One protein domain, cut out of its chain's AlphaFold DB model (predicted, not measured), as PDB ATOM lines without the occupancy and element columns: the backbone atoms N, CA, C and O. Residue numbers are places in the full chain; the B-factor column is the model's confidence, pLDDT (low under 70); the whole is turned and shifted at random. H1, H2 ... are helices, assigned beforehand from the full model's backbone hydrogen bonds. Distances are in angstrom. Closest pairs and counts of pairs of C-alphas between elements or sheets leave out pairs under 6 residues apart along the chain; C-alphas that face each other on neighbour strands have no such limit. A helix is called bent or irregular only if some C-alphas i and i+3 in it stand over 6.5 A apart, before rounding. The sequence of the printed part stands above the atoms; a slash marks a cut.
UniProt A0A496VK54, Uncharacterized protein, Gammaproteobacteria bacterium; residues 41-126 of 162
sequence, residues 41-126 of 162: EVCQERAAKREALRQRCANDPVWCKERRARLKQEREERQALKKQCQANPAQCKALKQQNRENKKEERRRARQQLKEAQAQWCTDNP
ATOM      1  N   GLU A  41     -43.973 -50.018  95.767       91.31
ATOM      2  CA  GLU A  41     -44.638 -51.074  95.000       91.31
ATOM      3  C   GLU A  41     -46.096 -50.711  94.662       91.31
ATOM      4  O   GLU A  41     -46.511 -50.787  93.504       91.31
ATOM      5  N   VAL A  42     -46.867 -50.213  95.636       90.81
ATOM      6  CA  VAL A  42     -48.254 -49.762  95.417       90.81
ATOM      7  C   VAL A  42     -48.293 -48.574  94.454       90.81
ATOM      8  O   VAL A  42     -49.178 -48.474  93.595       90.81
ATOM      9  N   CYS A  43     -47.331 -47.662  94.568       91.31
ATOM     10  CA  CYS A  43     -47.231 -46.492  93.705       91.31
ATOM     11  C   CYS A  43     -46.898 -46.876  92.255       91.31
ATOM     12  O   CYS A  43     -47.536 -46.364  91.328       91.31
ATOM     13  N   GLN A  44     -45.970 -47.816  92.056       92.31
ATOM     14  CA  GLN A  44     -45.639 -48.392  90.751       92.31
ATOM     15  C   GLN A  44     -46.841 -49.116  90.138       92.31
ATOM     16  O   GLN A  44     -47.182 -48.868  88.982       92.31
ATOM     17  N   GLU A  45     -47.555 -49.931  90.917       91.19
ATOM     18  CA  GLU A  45     -48.742 -50.646  90.443       91.19
ATOM     19  C   GLU A  45     -49.843 -49.672  89.986       91.19
ATOM     20  O   GLU A  45     -50.462 -49.837  88.929       91.19
ATOM     21  N   ARG A  46     -50.081 -48.598  90.750       92.25
ATOM     22  CA  ARG A  46     -51.030 -47.543  90.366       92.25
ATOM     23  C   ARG A  46     -50.580 -46.801  89.115       92.25
ATOM     24  O   ARG A  46     -51.421 -46.492  88.267       92.25
ATOM     25  N   ALA A  47     -49.290 -46.503  88.986       92.00
ATOM     26  CA  ALA A  47     -48.738 -45.874  87.795       92.00
ATOM     27  C   ALA A  47     -48.936 -46.768  86.559       92.00
ATOM     28  O   ALA A  47     -49.486 -46.299  85.561       92.00
ATOM     29  N   ALA A  48     -48.632 -48.063  86.669       93.12
ATOM     30  CA  ALA A  48     -48.853 -49.049  85.614       93.12
ATOM     31  C   ALA A  48     -50.336 -49.156  85.222       93.12
ATOM     32  O   ALA A  48     -50.675 -49.116  84.040       93.12
ATOM     33  N   LYS A  49     -51.255 -49.195  86.197       92.88
ATOM     34  CA  LYS A  49     -52.709 -49.192  85.939       92.88
ATOM     35  C   LYS A  49     -53.180 -47.920  85.227       92.88
ATOM     36  O   LYS A  49     -54.029 -47.996  84.336       92.88
ATOM     37  N   ARG A  50     -52.656 -46.748  85.611       94.19
ATOM     38  CA  ARG A  50     -52.962 -45.472  84.938       94.19
ATOM     39  C   ARG A  50     -52.474 -45.488  83.496       94.19
ATOM     40  O   ARG A  50     -53.222 -45.069  82.616       94.19
ATOM     41  N   GLU A  51     -51.271 -45.997  83.258       94.62
ATOM     42  CA  GLU A  51     -50.711 -46.083  81.914       94.62
ATOM     43  C   GLU A  51     -51.478 -47.081  81.043       94.62
ATOM     44  O   GLU A  51     -51.926 -46.720  79.961       94.62
ATOM     45  N   ALA A  52     -51.792 -48.274  81.550       94.81
ATOM     46  CA  ALA A  52     -52.631 -49.242  80.840       94.81
ATOM     47  C   ALA A  52     -54.005 -48.657  80.459       94.81
ATOM     48  O   ALA A  52     -54.510 -48.886  79.359       94.81
ATOM     49  N   LEU A  53     -54.610 -47.853  81.343       95.12
ATOM     50  CA  LEU A  53     -55.854 -47.150  81.032       95.12
ATOM     51  C   LEU A  53     -55.667 -46.085  79.941       95.12
ATOM     52  O   LEU A  53     -56.546 -45.949  79.089       95.12
ATOM     53  N   ARG A  54     -54.558 -45.332  79.956       96.06
ATOM     54  CA  ARG A  54     -54.233 -44.358  78.900       96.06
ATOM     55  C   ARG A  54     -54.059 -45.049  77.558       96.06
ATOM     56  O   ARG A  54     -54.710 -44.636  76.606       96.06
ATOM     57  N   GLN A  55     -53.274 -46.124  77.514       96.75
ATOM     58  CA  GLN A  55     -53.057 -46.923  76.309       96.75
ATOM     59  C   GLN A  55     -54.378 -47.472  75.768       96.75
ATOM     60  O   GLN A  55     -54.691 -47.307  74.595       96.75
ATOM     61  N   ARG A  56     -55.234 -48.020  76.637       97.38
ATOM     62  CA  ARG A  56     -56.566 -48.472  76.219       97.38
ATOM     63  C   ARG A  56     -57.430 -47.335  75.677       97.38
ATOM     64  O   ARG A  56     -58.117 -47.529  74.686       97.38
ATOM     65  N   CYS A  57     -57.409 -46.164  76.308       97.44
ATOM     66  CA  CYS A  57     -58.139 -44.996  75.813       97.44
ATOM     67  C   CYS A  57     -57.595 -44.465  74.479       97.44
ATOM     68  O   CYS A  57     -58.373 -43.917  73.705       97.44
ATOM     69  N   ALA A  58     -56.291 -44.599  74.228       97.12
ATOM     70  CA  ALA A  58     -55.680 -44.255  72.949       97.12
ATOM     71  C   ALA A  58     -56.094 -45.249  71.851       97.12
ATOM     72  O   ALA A  58     -56.438 -44.830  70.752       97.12
ATOM     73  N   ASN A  59     -56.132 -46.545  72.180       98.19
ATOM     74  CA  ASN A  59     -56.500 -47.609  71.243       98.19
ATOM     75  C   ASN A  59     -58.012 -47.684  70.973       98.19
ATOM     76  O   ASN A  59     -58.416 -48.094  69.891       98.19
ATOM     77  N   ASP A  60     -58.848 -47.299  71.941       98.00
ATOM     78  CA  ASP A  60     -60.310 -47.314  71.826       98.00
ATOM     79  C   ASP A  60     -60.930 -46.017  72.395       98.00
ATOM     80  O   ASP A  60     -61.342 -45.944  73.568       98.00
ATOM     81  N   PRO A  61     -60.995 -44.953  71.570       97.81
ATOM     82  CA  PRO A  61     -61.541 -43.661  71.980       97.81
ATOM     83  C   PRO A  61     -63.036 -43.709  72.321       97.81
ATOM     84  O   PRO A  61     -63.487 -42.974  73.207       97.81
ATOM     85  N   VAL A  62     -63.805 -44.572  71.646       98.31
ATOM     86  CA  VAL A  62     -65.256 -44.712  71.852       98.31
ATOM     87  C   VAL A  62     -65.518 -45.294  73.236       98.31
ATOM     88  O   VAL A  62     -66.191 -44.653  74.051       98.31
ATOM     89  N   TRP A  63     -64.878 -46.418  73.567       97.31
ATOM     90  CA  TRP A  63     -64.953 -47.006  74.902       97.31
ATOM     91  C   TRP A  63     -64.514 -46.021  75.988       97.31
ATOM     92  O   TRP A  63     -65.118 -45.942  77.063       97.31
ATOM     93  N   CYS A  64     -63.470 -45.226  75.726       97.94
ATOM     94  CA  CYS A  64     -63.001 -44.231  76.685       97.94
ATOM     95  C   CYS A  64     -64.060 -43.148  76.955       97.94
ATOM     96  O   CYS A  64     -64.277 -42.773  78.115       97.94
ATOM     97  N   LYS A  65     -64.738 -42.656  75.908       98.06
ATOM     98  CA  LYS A  65     -65.826 -41.671  76.015       98.06
ATOM     99  C   LYS A  65     -66.996 -42.233  76.820       98.06
ATOM    100  O   LYS A  65     -67.446 -41.584  77.766       98.06
ATOM    101  N   GLU A  66     -67.422 -43.454  76.516       97.69
ATOM    102  CA  GLU A  66     -68.495 -44.145  77.239       97.69
ATOM    103  C   GLU A  66     -68.139 -44.376  78.708       97.69
ATOM    104  O   GLU A  66     -68.925 -44.073  79.608       97.69
ATOM    105  N   ARG A  67     -66.911 -44.828  78.989       96.94
ATOM    106  CA  ARG A  67     -66.426 -45.004  80.361       96.94
ATOM    107  C   ARG A  67     -66.461 -43.694  81.141       96.94
ATOM    108  O   ARG A  67     -66.861 -43.695  82.306       96.94
ATOM    109  N   ARG A  68     -66.017 -42.586  80.539       97.69
ATOM    110  CA  ARG A  68     -66.045 -41.261  81.182       97.69
ATOM    111  C   ARG A  68     -67.477 -40.809  81.455       97.69
ATOM    112  O   ARG A  68     -67.743 -40.347  82.562       97.69
ATOM    113  N   ALA A  69     -68.383 -40.988  80.494       98.25
ATOM    114  CA  ALA A  69     -69.800 -40.680  80.664       98.25
ATOM    115  C   ALA A  69     -70.418 -41.491  81.814       98.25
ATOM    116  O   ALA A  69     -71.000 -40.906  82.724       98.25
ATOM    117  N   ARG A  70     -70.179 -42.809  81.859       96.19
ATOM    118  CA  ARG A  70     -70.653 -43.678  82.947       96.19
ATOM    119  C   ARG A  70     -70.130 -43.238  84.315       96.19
ATOM    120  O   ARG A  70     -70.896 -43.127  85.265       96.19
ATOM    121  N   LEU A  71     -68.830 -42.947  84.430       96.81
ATOM    122  CA  LEU A  71     -68.242 -42.487  85.696       96.81
ATOM    123  C   LEU A  71     -68.801 -41.132  86.148       96.81
ATOM    124  O   LEU A  71     -68.940 -40.897  87.351       96.81
ATOM    125  N   LYS A  72     -69.102 -40.239  85.197       98.00
ATOM    126  CA  LYS A  72     -69.764 -38.962  85.473       98.00
ATOM    127  C   LYS A  72     -71.177 -39.203  86.007       98.00
ATOM    128  O   LYS A  72     -71.485 -38.706  87.087       98.00
ATOM    129  N   GLN A  73     -71.965 -40.042  85.340       97.38
ATOM    130  CA  GLN A  73     -73.310 -40.406  85.783       97.38
ATOM    131  C   GLN A  73     -73.307 -41.024  87.193       97.38
ATOM    132  O   GLN A  73     -74.023 -40.561  88.073       97.38
ATOM    133  N   GLU A  74     -72.433 -41.996  87.475       95.00
ATOM    134  CA  GLU A  74     -72.317 -42.600  88.815       95.00
ATOM    135  C   GLU A  74     -71.936 -41.584  89.906       95.00
ATOM    136  O   GLU A  74     -72.223 -41.775  91.094       95.00
ATOM    137  N   ARG A  75     -71.205 -40.523  89.547       98.00
ATOM    138  CA  ARG A  75     -70.871 -39.435  90.474       98.00
ATOM    139  C   ARG A  75     -72.091 -38.555  90.727       98.00
ATOM    140  O   ARG A  75     -72.355 -38.241  91.887       98.00
ATOM    141  N   GLU A  76     -72.818 -38.195  89.679       98.25
ATOM    142  CA  GLU A  76     -74.038 -37.388  89.756       98.25
ATOM    143  C   GLU A  76     -75.133 -38.109  90.556       98.25
ATOM    144  O   GLU A  76     -75.679 -37.522  91.487       98.25
ATOM    145  N   GLU A  77     -75.359 -39.405  90.318       96.81
ATOM    146  CA  GLU A  77     -76.292 -40.240  91.092       96.81
ATOM    147  C   GLU A  77     -75.941 -40.253  92.590       96.81
ATOM    148  O   GLU A  77     -76.801 -40.067  93.456       96.81
ATOM    149  N   ARG A  78     -74.653 -40.420  92.926       97.19
ATOM    150  CA  ARG A  78     -74.185 -40.393  94.323       97.19
ATOM    151  C   ARG A  78     -74.382 -39.029  94.974       97.19
ATOM    152  O   ARG A  78     -74.761 -38.962  96.143       97.19
ATOM    153  N   GLN A  79     -74.110 -37.950  94.245       98.38
ATOM    154  CA  GLN A  79     -74.313 -36.592  94.743       98.38
ATOM    155  C   GLN A  79     -75.799 -36.280  94.933       98.38
ATOM    156  O   GLN A  79     -76.158 -35.699  95.955       98.38
ATOM    157  N   ALA A  80     -76.660 -36.703  94.006       98.19
ATOM    158  CA  ALA A  80     -78.106 -36.553  94.119       98.19
ATOM    159  C   ALA A  80     -78.644 -37.282  95.357       98.19
ATOM    160  O   ALA A  80     -79.312 -36.663  96.184       98.19
ATOM    161  N   LEU A  81     -78.260 -38.548  95.564       97.75
ATOM    162  CA  LEU A  81     -78.639 -39.299  96.764       97.75
ATOM    163  C   LEU A  81     -78.126 -38.628  98.046       97.75
ATOM    164  O   LEU A  81     -78.840 -38.561  99.044       97.75
ATOM    165  N   LYS A  82     -76.895 -38.096  98.031       98.12
ATOM    166  CA  LYS A  82     -76.346 -37.346  99.170       98.12
ATOM    167  C   LYS A  82     -77.195 -36.111  99.487       98.12
ATOM    168  O   LYS A  82     -77.519 -35.909 100.653       98.12
ATOM    169  N   LYS A  83     -77.577 -35.326  98.474       98.50
ATOM    170  CA  LYS A  83     -78.439 -34.143  98.639       98.50
ATOM    171  C   LYS A  83     -79.821 -34.523  99.181       98.50
ATOM    172  O   LYS A  83     -80.275 -33.911 100.140       98.50
ATOM    173  N   GLN A  84     -80.447 -35.573  98.644       97.94
ATOM    174  CA  GLN A  84     -81.736 -36.080  99.140       97.94
ATOM    175  C   GLN A  84     -81.656 -36.510 100.612       97.94
ATOM    176  O   GLN A  84     -82.527 -36.175 101.409       97.94
ATOM    177  N   CYS A  85     -80.573 -37.193 100.989       98.19
ATOM    178  CA  CYS A  85     -80.304 -37.576 102.371       98.19
ATOM    179  C   CYS A  85     -80.093 -36.378 103.308       98.19
ATOM    180  O   CYS A  85     -80.505 -36.444 104.461       98.19
ATOM    181  N   GLN A  86     -79.432 -35.313 102.843       98.00
ATOM    182  CA  GLN A  86     -79.233 -34.091 103.630       98.00
ATOM    183  C   GLN A  86     -80.548 -33.336 103.839       98.00
ATOM    184  O   GLN A  86     -80.784 -32.840 104.934       98.00
ATOM    185  N   ALA A  87     -81.409 -33.292 102.817       98.19
ATOM    186  CA  ALA A  87     -82.728 -32.673 102.911       98.19
ATOM    187  C   ALA A  87     -83.688 -33.460 103.819       98.19
ATOM    188  O   ALA A  87     -84.483 -32.857 104.528       98.19
ATOM    189  N   ASN A  88     -83.597 -34.798 103.829       97.38
ATOM    190  CA  ASN A  88     -84.486 -35.670 104.605       97.38
ATOM    191  C   ASN A  88     -83.700 -36.718 105.420       97.38
ATOM    192  O   ASN A  88     -83.704 -37.907 105.069       97.38
ATOM    193  N   PRO A  89     -83.041 -36.327 106.530       97.75
ATOM    194  CA  PRO A  89     -82.186 -37.233 107.301       97.75
ATOM    195  C   PRO A  89     -82.914 -38.486 107.807       97.75
ATOM    196  O   PRO A  89     -82.366 -39.586 107.722       97.75
ATOM    197  N   ALA A  90     -84.170 -38.342 108.246       98.31
ATOM    198  CA  ALA A  90     -84.994 -39.447 108.743       98.31
ATOM    199  C   ALA A  90     -85.263 -40.532 107.679       98.31
ATOM    200  O   ALA A  90     -85.350 -41.715 108.003       98.31
ATOM    201  N   GLN A  91     -85.337 -40.155 106.396       97.75
ATOM    202  CA  GLN A  91     -85.618 -41.077 105.286       97.75
ATOM    203  C   GLN A  91     -84.348 -41.611 104.605       97.75
ATOM    204  O   GLN A  91     -84.411 -42.548 103.805       97.75
ATOM    205  N   CYS A  92     -83.171 -41.067 104.925       98.00
ATOM    206  CA  CYS A  92     -81.929 -41.387 104.222       98.00
ATOM    207  C   CYS A  92     -81.574 -42.887 104.242       98.00
ATOM    208  O   CYS A  92     -81.060 -43.415 103.252       98.00
ATOM    209  N   LYS A  93     -81.848 -43.600 105.347       98.25
ATOM    210  CA  LYS A  93     -81.596 -45.051 105.440       98.25
ATOM    211  C   LYS A  93     -82.430 -45.828 104.414       98.25
ATOM    212  O   LYS A  93     -81.877 -46.682 103.723       98.25
ATOM    213  N   ALA A  94     -83.715 -45.493 104.282       98.19
ATOM    214  CA  ALA A  94     -84.621 -46.116 103.321       98.19
ATOM    215  C   ALA A  94     -84.211 -45.799 101.872       98.19
ATOM    216  O   ALA A  94     -84.064 -46.718 101.072       98.19
ATOM    217  N   LEU A  95     -83.898 -44.534 101.561       97.69
ATOM    218  CA  LEU A  95     -83.429 -44.123 100.227       97.69
ATOM    219  C   LEU A  95     -82.140 -44.847  99.806       97.69
ATOM    220  O   LEU A  95     -82.004 -45.311  98.673       97.69
ATOM    221  N   LYS A  96     -81.180 -44.988 100.729       96.94
ATOM    222  CA  LYS A  96     -79.946 -45.747 100.475       96.94
ATOM    223  C   LYS A  96     -80.223 -47.228 100.232       96.94
ATOM    224  O   LYS A  96     -79.569 -47.814  99.370       96.94
ATOM    225  N   GLN A  97     -81.147 -47.825 100.984       98.19
ATOM    226  CA  GLN A  97     -81.535 -49.222 100.804       98.19
ATOM    227  C   GLN A  97     -82.190 -49.436  99.435       98.19
ATOM    228  O   GLN A  97     -81.739 -50.292  98.678       98.19
ATOM    229  N   GLN A  98     -83.148 -48.584  99.067       97.75
ATOM    230  CA  GLN A  98     -83.808 -48.628  97.765       97.75
ATOM    231  C   GLN A  98     -82.804 -48.487  96.612       97.75
ATOM    232  O   GLN A  98     -82.814 -49.281  95.674       97.75
ATOM    233  N   ASN A  99     -81.863 -47.537  96.692       96.69
ATOM    234  CA  ASN A  99     -80.830 -47.396  95.663       96.69
ATOM    235  C   ASN A  99     -79.935 -48.649  95.556       96.69
ATOM    236  O   ASN A  99     -79.572 -49.067  94.458       96.69
ATOM    237  N   ARG A 100     -79.586 -49.286  96.685       96.69
ATOM    238  CA  ARG A 100     -78.823 -50.550  96.678       96.69
ATOM    239  C   ARG A 100     -79.598 -51.675  95.999       96.69
ATOM    240  O   ARG A 100     -79.001 -52.435  95.238       96.69
ATOM    241  N   GLU A 101     -80.894 -51.784  96.265       97.94
ATOM    242  CA  GLU A 101     -81.770 -52.786  95.652       97.94
ATOM    243  C   GLU A 101     -81.910 -52.561  94.147       97.94
ATOM    244  O   GLU A 101     -81.692 -53.499  93.380       97.94
ATOM    245  N   ASN A 102     -82.112 -51.314  93.713       96.50
ATOM    246  CA  ASN A 102     -82.144 -50.953  92.295       96.50
ATOM    247  C   ASN A 102     -80.835 -51.340  91.590       96.50
ATOM    248  O   ASN A 102     -80.855 -52.042  90.581       96.50
ATOM    249  N   LYS A 103     -79.674 -50.990  92.165       95.50
ATOM    250  CA  LYS A 103     -78.370 -51.390  91.604       95.50
ATOM    251  C   LYS A 103     -78.164 -52.907  91.606       95.50
ATOM    252  O   LYS A 103     -77.501 -53.438  90.714       95.50
ATOM    253  N   LYS A 104     -78.687 -53.629  92.599       96.88
ATOM    254  CA  LYS A 104     -78.632 -55.100  92.636       96.88
ATOM    255  C   LYS A 104     -79.464 -55.705  91.507       96.88
ATOM    256  O   LYS A 104     -79.004 -56.653  90.874       96.88
ATOM    257  N   GLU A 105     -80.640 -55.149  91.245       98.06
ATOM    258  CA  GLU A 105     -81.529 -55.584  90.170       98.06
ATOM    259  C   GLU A 105     -80.943 -55.280  88.783       98.06
ATOM    260  O   GLU A 105     -80.854 -56.179  87.949       98.06
ATOM    261  N   GLU A 106     -80.402 -54.077  88.567       96.12
ATOM    262  CA  GLU A 106     -79.656 -53.732  87.345       96.12
ATOM    263  C   GLU A 106     -78.529 -54.741  87.068       96.12
ATOM    264  O   GLU A 106     -78.399 -55.263  85.958       96.12
ATOM    265  N   ARG A 107     -77.739 -55.092  88.093       95.62
ATOM    266  CA  ARG A 107     -76.665 -56.093  87.969       95.62
ATOM    267  C   ARG A 107     -77.193 -57.483  87.627       95.62
ATOM    268  O   ARG A 107     -76.519 -58.216  86.906       95.62
ATOM    269  N   ARG A 108     -78.352 -57.882  88.161       97.50
ATOM    270  CA  ARG A 108     -78.979 -59.174  87.835       97.50
ATOM    271  C   ARG A 108     -79.388 -59.219  86.369       97.50
ATOM    272  O   ARG A 108     -79.024 -60.175  85.691       97.50
ATOM    273  N   ARG A 109     -80.043 -58.166  85.876       98.25
ATOM    274  CA  ARG A 109     -80.443 -58.046  84.466       98.25
ATOM    275  C   ARG A 109     -79.239 -58.065  83.531       98.25
ATOM    276  O   ARG A 109     -79.206 -58.874  82.613       98.25
ATOM    277  N   ALA A 110     -78.201 -57.284  83.829       96.00
ATOM    278  CA  ALA A 110     -76.970 -57.281  83.037       96.00
ATOM    279  C   ALA A 110     -76.282 -58.662  83.008       96.00
ATOM    280  O   ALA A 110     -75.789 -59.101  81.971       96.00
ATOM    281  N   ARG A 111     -76.269 -59.389  84.136       96.94
ATOM    282  CA  ARG A 111     -75.745 -60.768  84.189       96.94
ATOM    283  C   ARG A 111     -76.578 -61.735  83.357       96.94
ATOM    284  O   ARG A 111     -76.007 -62.637  82.754       96.94
ATOM    285  N   GLN A 112     -77.897 -61.579  83.363       98.25
ATOM    286  CA  GLN A 112     -78.795 -62.414  82.578       98.25
ATOM    287  C   GLN A 112     -78.568 -62.195  81.077       98.25
ATOM    288  O   GLN A 112     -78.298 -63.157  80.366       98.25
ATOM    289  N   GLN A 113     -78.511 -60.936  80.639       98.06
ATOM    290  CA  GLN A 113     -78.180 -60.573  79.258       98.06
ATOM    291  C   GLN A 113     -76.815 -61.124  78.822       98.06
ATOM    292  O   GLN A 113     -76.677 -61.649  77.722       98.06
ATOM    293  N   LEU A 114     -75.803 -61.067  79.696       97.06
ATOM    294  CA  LEU A 114     -74.494 -61.654  79.401       97.06
ATOM    295  C   LEU A 114     -74.574 -63.174  79.198       97.06
ATOM    296  O   LEU A 114     -73.927 -63.697  78.295       97.06
ATOM    297  N   LYS A 115     -75.346 -63.890  80.025       97.69
ATOM    298  CA  LYS A 115     -75.534 -65.341  79.870       97.69
ATOM    299  C   LYS A 115     -76.232 -65.680  78.560       97.69
ATOM    300  O   LYS A 115     -75.828 -66.631  77.904       97.69
ATOM    301  N   GLU A 116     -77.252 -64.913  78.194       98.38
ATOM    302  CA  GLU A 116     -77.978 -65.079  76.934       98.38
ATOM    303  C   GLU A 116     -77.054 -64.841  75.738       98.38
ATOM    304  O   GLU A 116     -76.959 -65.695  74.861       98.38
ATOM    305  N   ALA A 117     -76.272 -63.758  75.756       97.88
ATOM    306  CA  ALA A 117     -75.279 -63.478  74.722       97.88
ATOM    307  C   ALA A 117     -74.205 -64.580  74.625       97.88
ATOM    308  O   ALA A 117     -73.831 -64.988  73.530       97.88
ATOM    309  N   GLN A 118     -73.730 -65.103  75.761       97.94
ATOM    310  CA  GLN A 118     -72.790 -66.230  75.786       97.94
ATOM    311  C   GLN A 118     -73.411 -67.520  75.246       97.94
ATOM    312  O   GLN A 118     -72.734 -68.277  74.554       97.94
ATOM    313  N   ALA A 119     -74.677 -67.790  75.569       98.19
ATOM    314  CA  ALA A 119     -75.393 -68.951  75.058       98.19
ATOM    315  C   ALA A 119     -75.548 -68.860  73.539       98.19
ATOM    316  O   ALA A 119     -75.209 -69.819  72.852       98.19
ATOM    317  N   GLN A 120     -75.952 -67.696  73.025       98.50
ATOM    318  CA  GLN A 120     -76.044 -67.448  71.590       98.50
ATOM    319  C   GLN A 120     -74.684 -67.618  70.905       98.50
ATOM    320  O   GLN A 120     -74.565 -68.403  69.972       98.50
ATOM    321  N   TRP A 121     -73.628 -66.993  71.436       98.44
ATOM    322  CA  TRP A 121     -72.277 -67.150  70.894       98.44
ATOM    323  C   TRP A 121     -71.819 -68.616  70.873       98.44
ATOM    324  O   TRP A 121     -71.164 -69.042  69.926       98.44
ATOM    325  N   CYS A 122     -72.186 -69.403  71.888       98.31
ATOM    326  CA  CYS A 122     -71.912 -70.838  71.930       98.31
ATOM    327  C   CYS A 122     -72.692 -71.644  70.887       98.31
ATOM    328  O   CYS A 122     -72.156 -72.634  70.390       98.31
ATOM    329  N   THR A 123     -73.926 -71.248  70.581       98.44
ATOM    330  CA  THR A 123     -74.710 -71.826  69.481       98.44
ATOM    331  C   THR A 123     -74.025 -71.549  68.146       98.44
ATOM    332  O   THR A 123     -73.873 -72.464  67.342       98.44
ATOM    333  N   ASP A 124     -73.537 -70.323  67.954       98.50
ATOM    334  CA  ASP A 124     -72.896 -69.894  66.709       98.50
ATOM    335  C   ASP A 124     -71.462 -70.452  66.559       98.50
ATOM    336  O   ASP A 124     -70.978 -70.640  65.445       98.50
ATOM    337  N   ASN A 125     -70.773 -70.748  67.672       98.44
ATOM    338  CA  ASN A 125     -69.361 -71.163  67.711       98.44
ATOM    339  C   ASN A 125     -69.142 -72.394  68.622       98.44
ATOM    340  O   ASN A 125     -68.468 -72.306  69.657       98.44
ATOM    341  N   PRO A 126     -69.689 -73.575  68.282       98.31
ATOM    342  CA  PRO A 126     -69.751 -74.718  69.198       98.31
ATOM    343  C   PRO A 126     -68.372 -75.267  69.605       98.31
ATOM    344  O   PRO A 126     -68.146 -75.575  70.781       98.31
TER     345      PRO A 126
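Overview. This is residues 41 to 126 of the 162 residues of an uncharacterized protein of Gammaproteobacteria bacterium (UniProt A0A496VK54). Three long helices joined end to end make an open zigzag: H2 and H3 form a narrow V, a helical hairpin whose arms spread away from their link, and H1 turns off at a corner from the other end of H2. Contacts are few, and residues 41 to 52 of H1 and 100 to 124 of H3 stand free. The printed part has 86 residues, with H1, H2 and H3 in that order and no named strand; its class is all helix. It is extended, with a radius of gyration of the C-alphas of 18.8 A and spans of 53 by 40 by 27 A.

Along the chain. H1, residues 41 to 59, begins at C-alpha 41 (-44.638, -51.074, 95.000) and is 26.8 A long. H2, residues 61 to 87, measures 39.1 A from C-alpha 61 (-61.541, -43.661, 71.980) to C-alpha 87. H3, residues 89 to 124, is 52.9 A long and ends at C-alpha 124 (-72.896, -69.894, 66.709). It is irregular: C-alphas 90 and 93 are 7.3 A apart.

Arrangement. H1 and H2 only just touch, only at the corner by their link, with 3 pairs of C-alphas within 8 A; the closest C-alphas, of Cys 57 and Cys 64, are 5.0 A apart. Their steep tilt is 61 degrees, opposite ways. In the hairpin, H2 touches H3 with residues 81 to 86 alone, and H3 touches H2 with residues 91 to 96 alone. The closest C-alphas, of Cys 85 and Cys 92, are 4.5 A apart. The tilt is shallow, 25 degrees, opposite ways. H1 and H3 are apart. Every O i to N i+4 pair is within hydrogen-bond range in H1 and H2, and 30 of 32 are in H3.

Size, cuts and confidence. The two C-alphas farthest apart, of Ala 87 and Pro 126, are 55.4 A apart. Both links, H1 to H2 and H2 to H3, are tight, and the printed part has no cut. The mean pLDDT of the printed part is 96.9, and no printed residue is under 70.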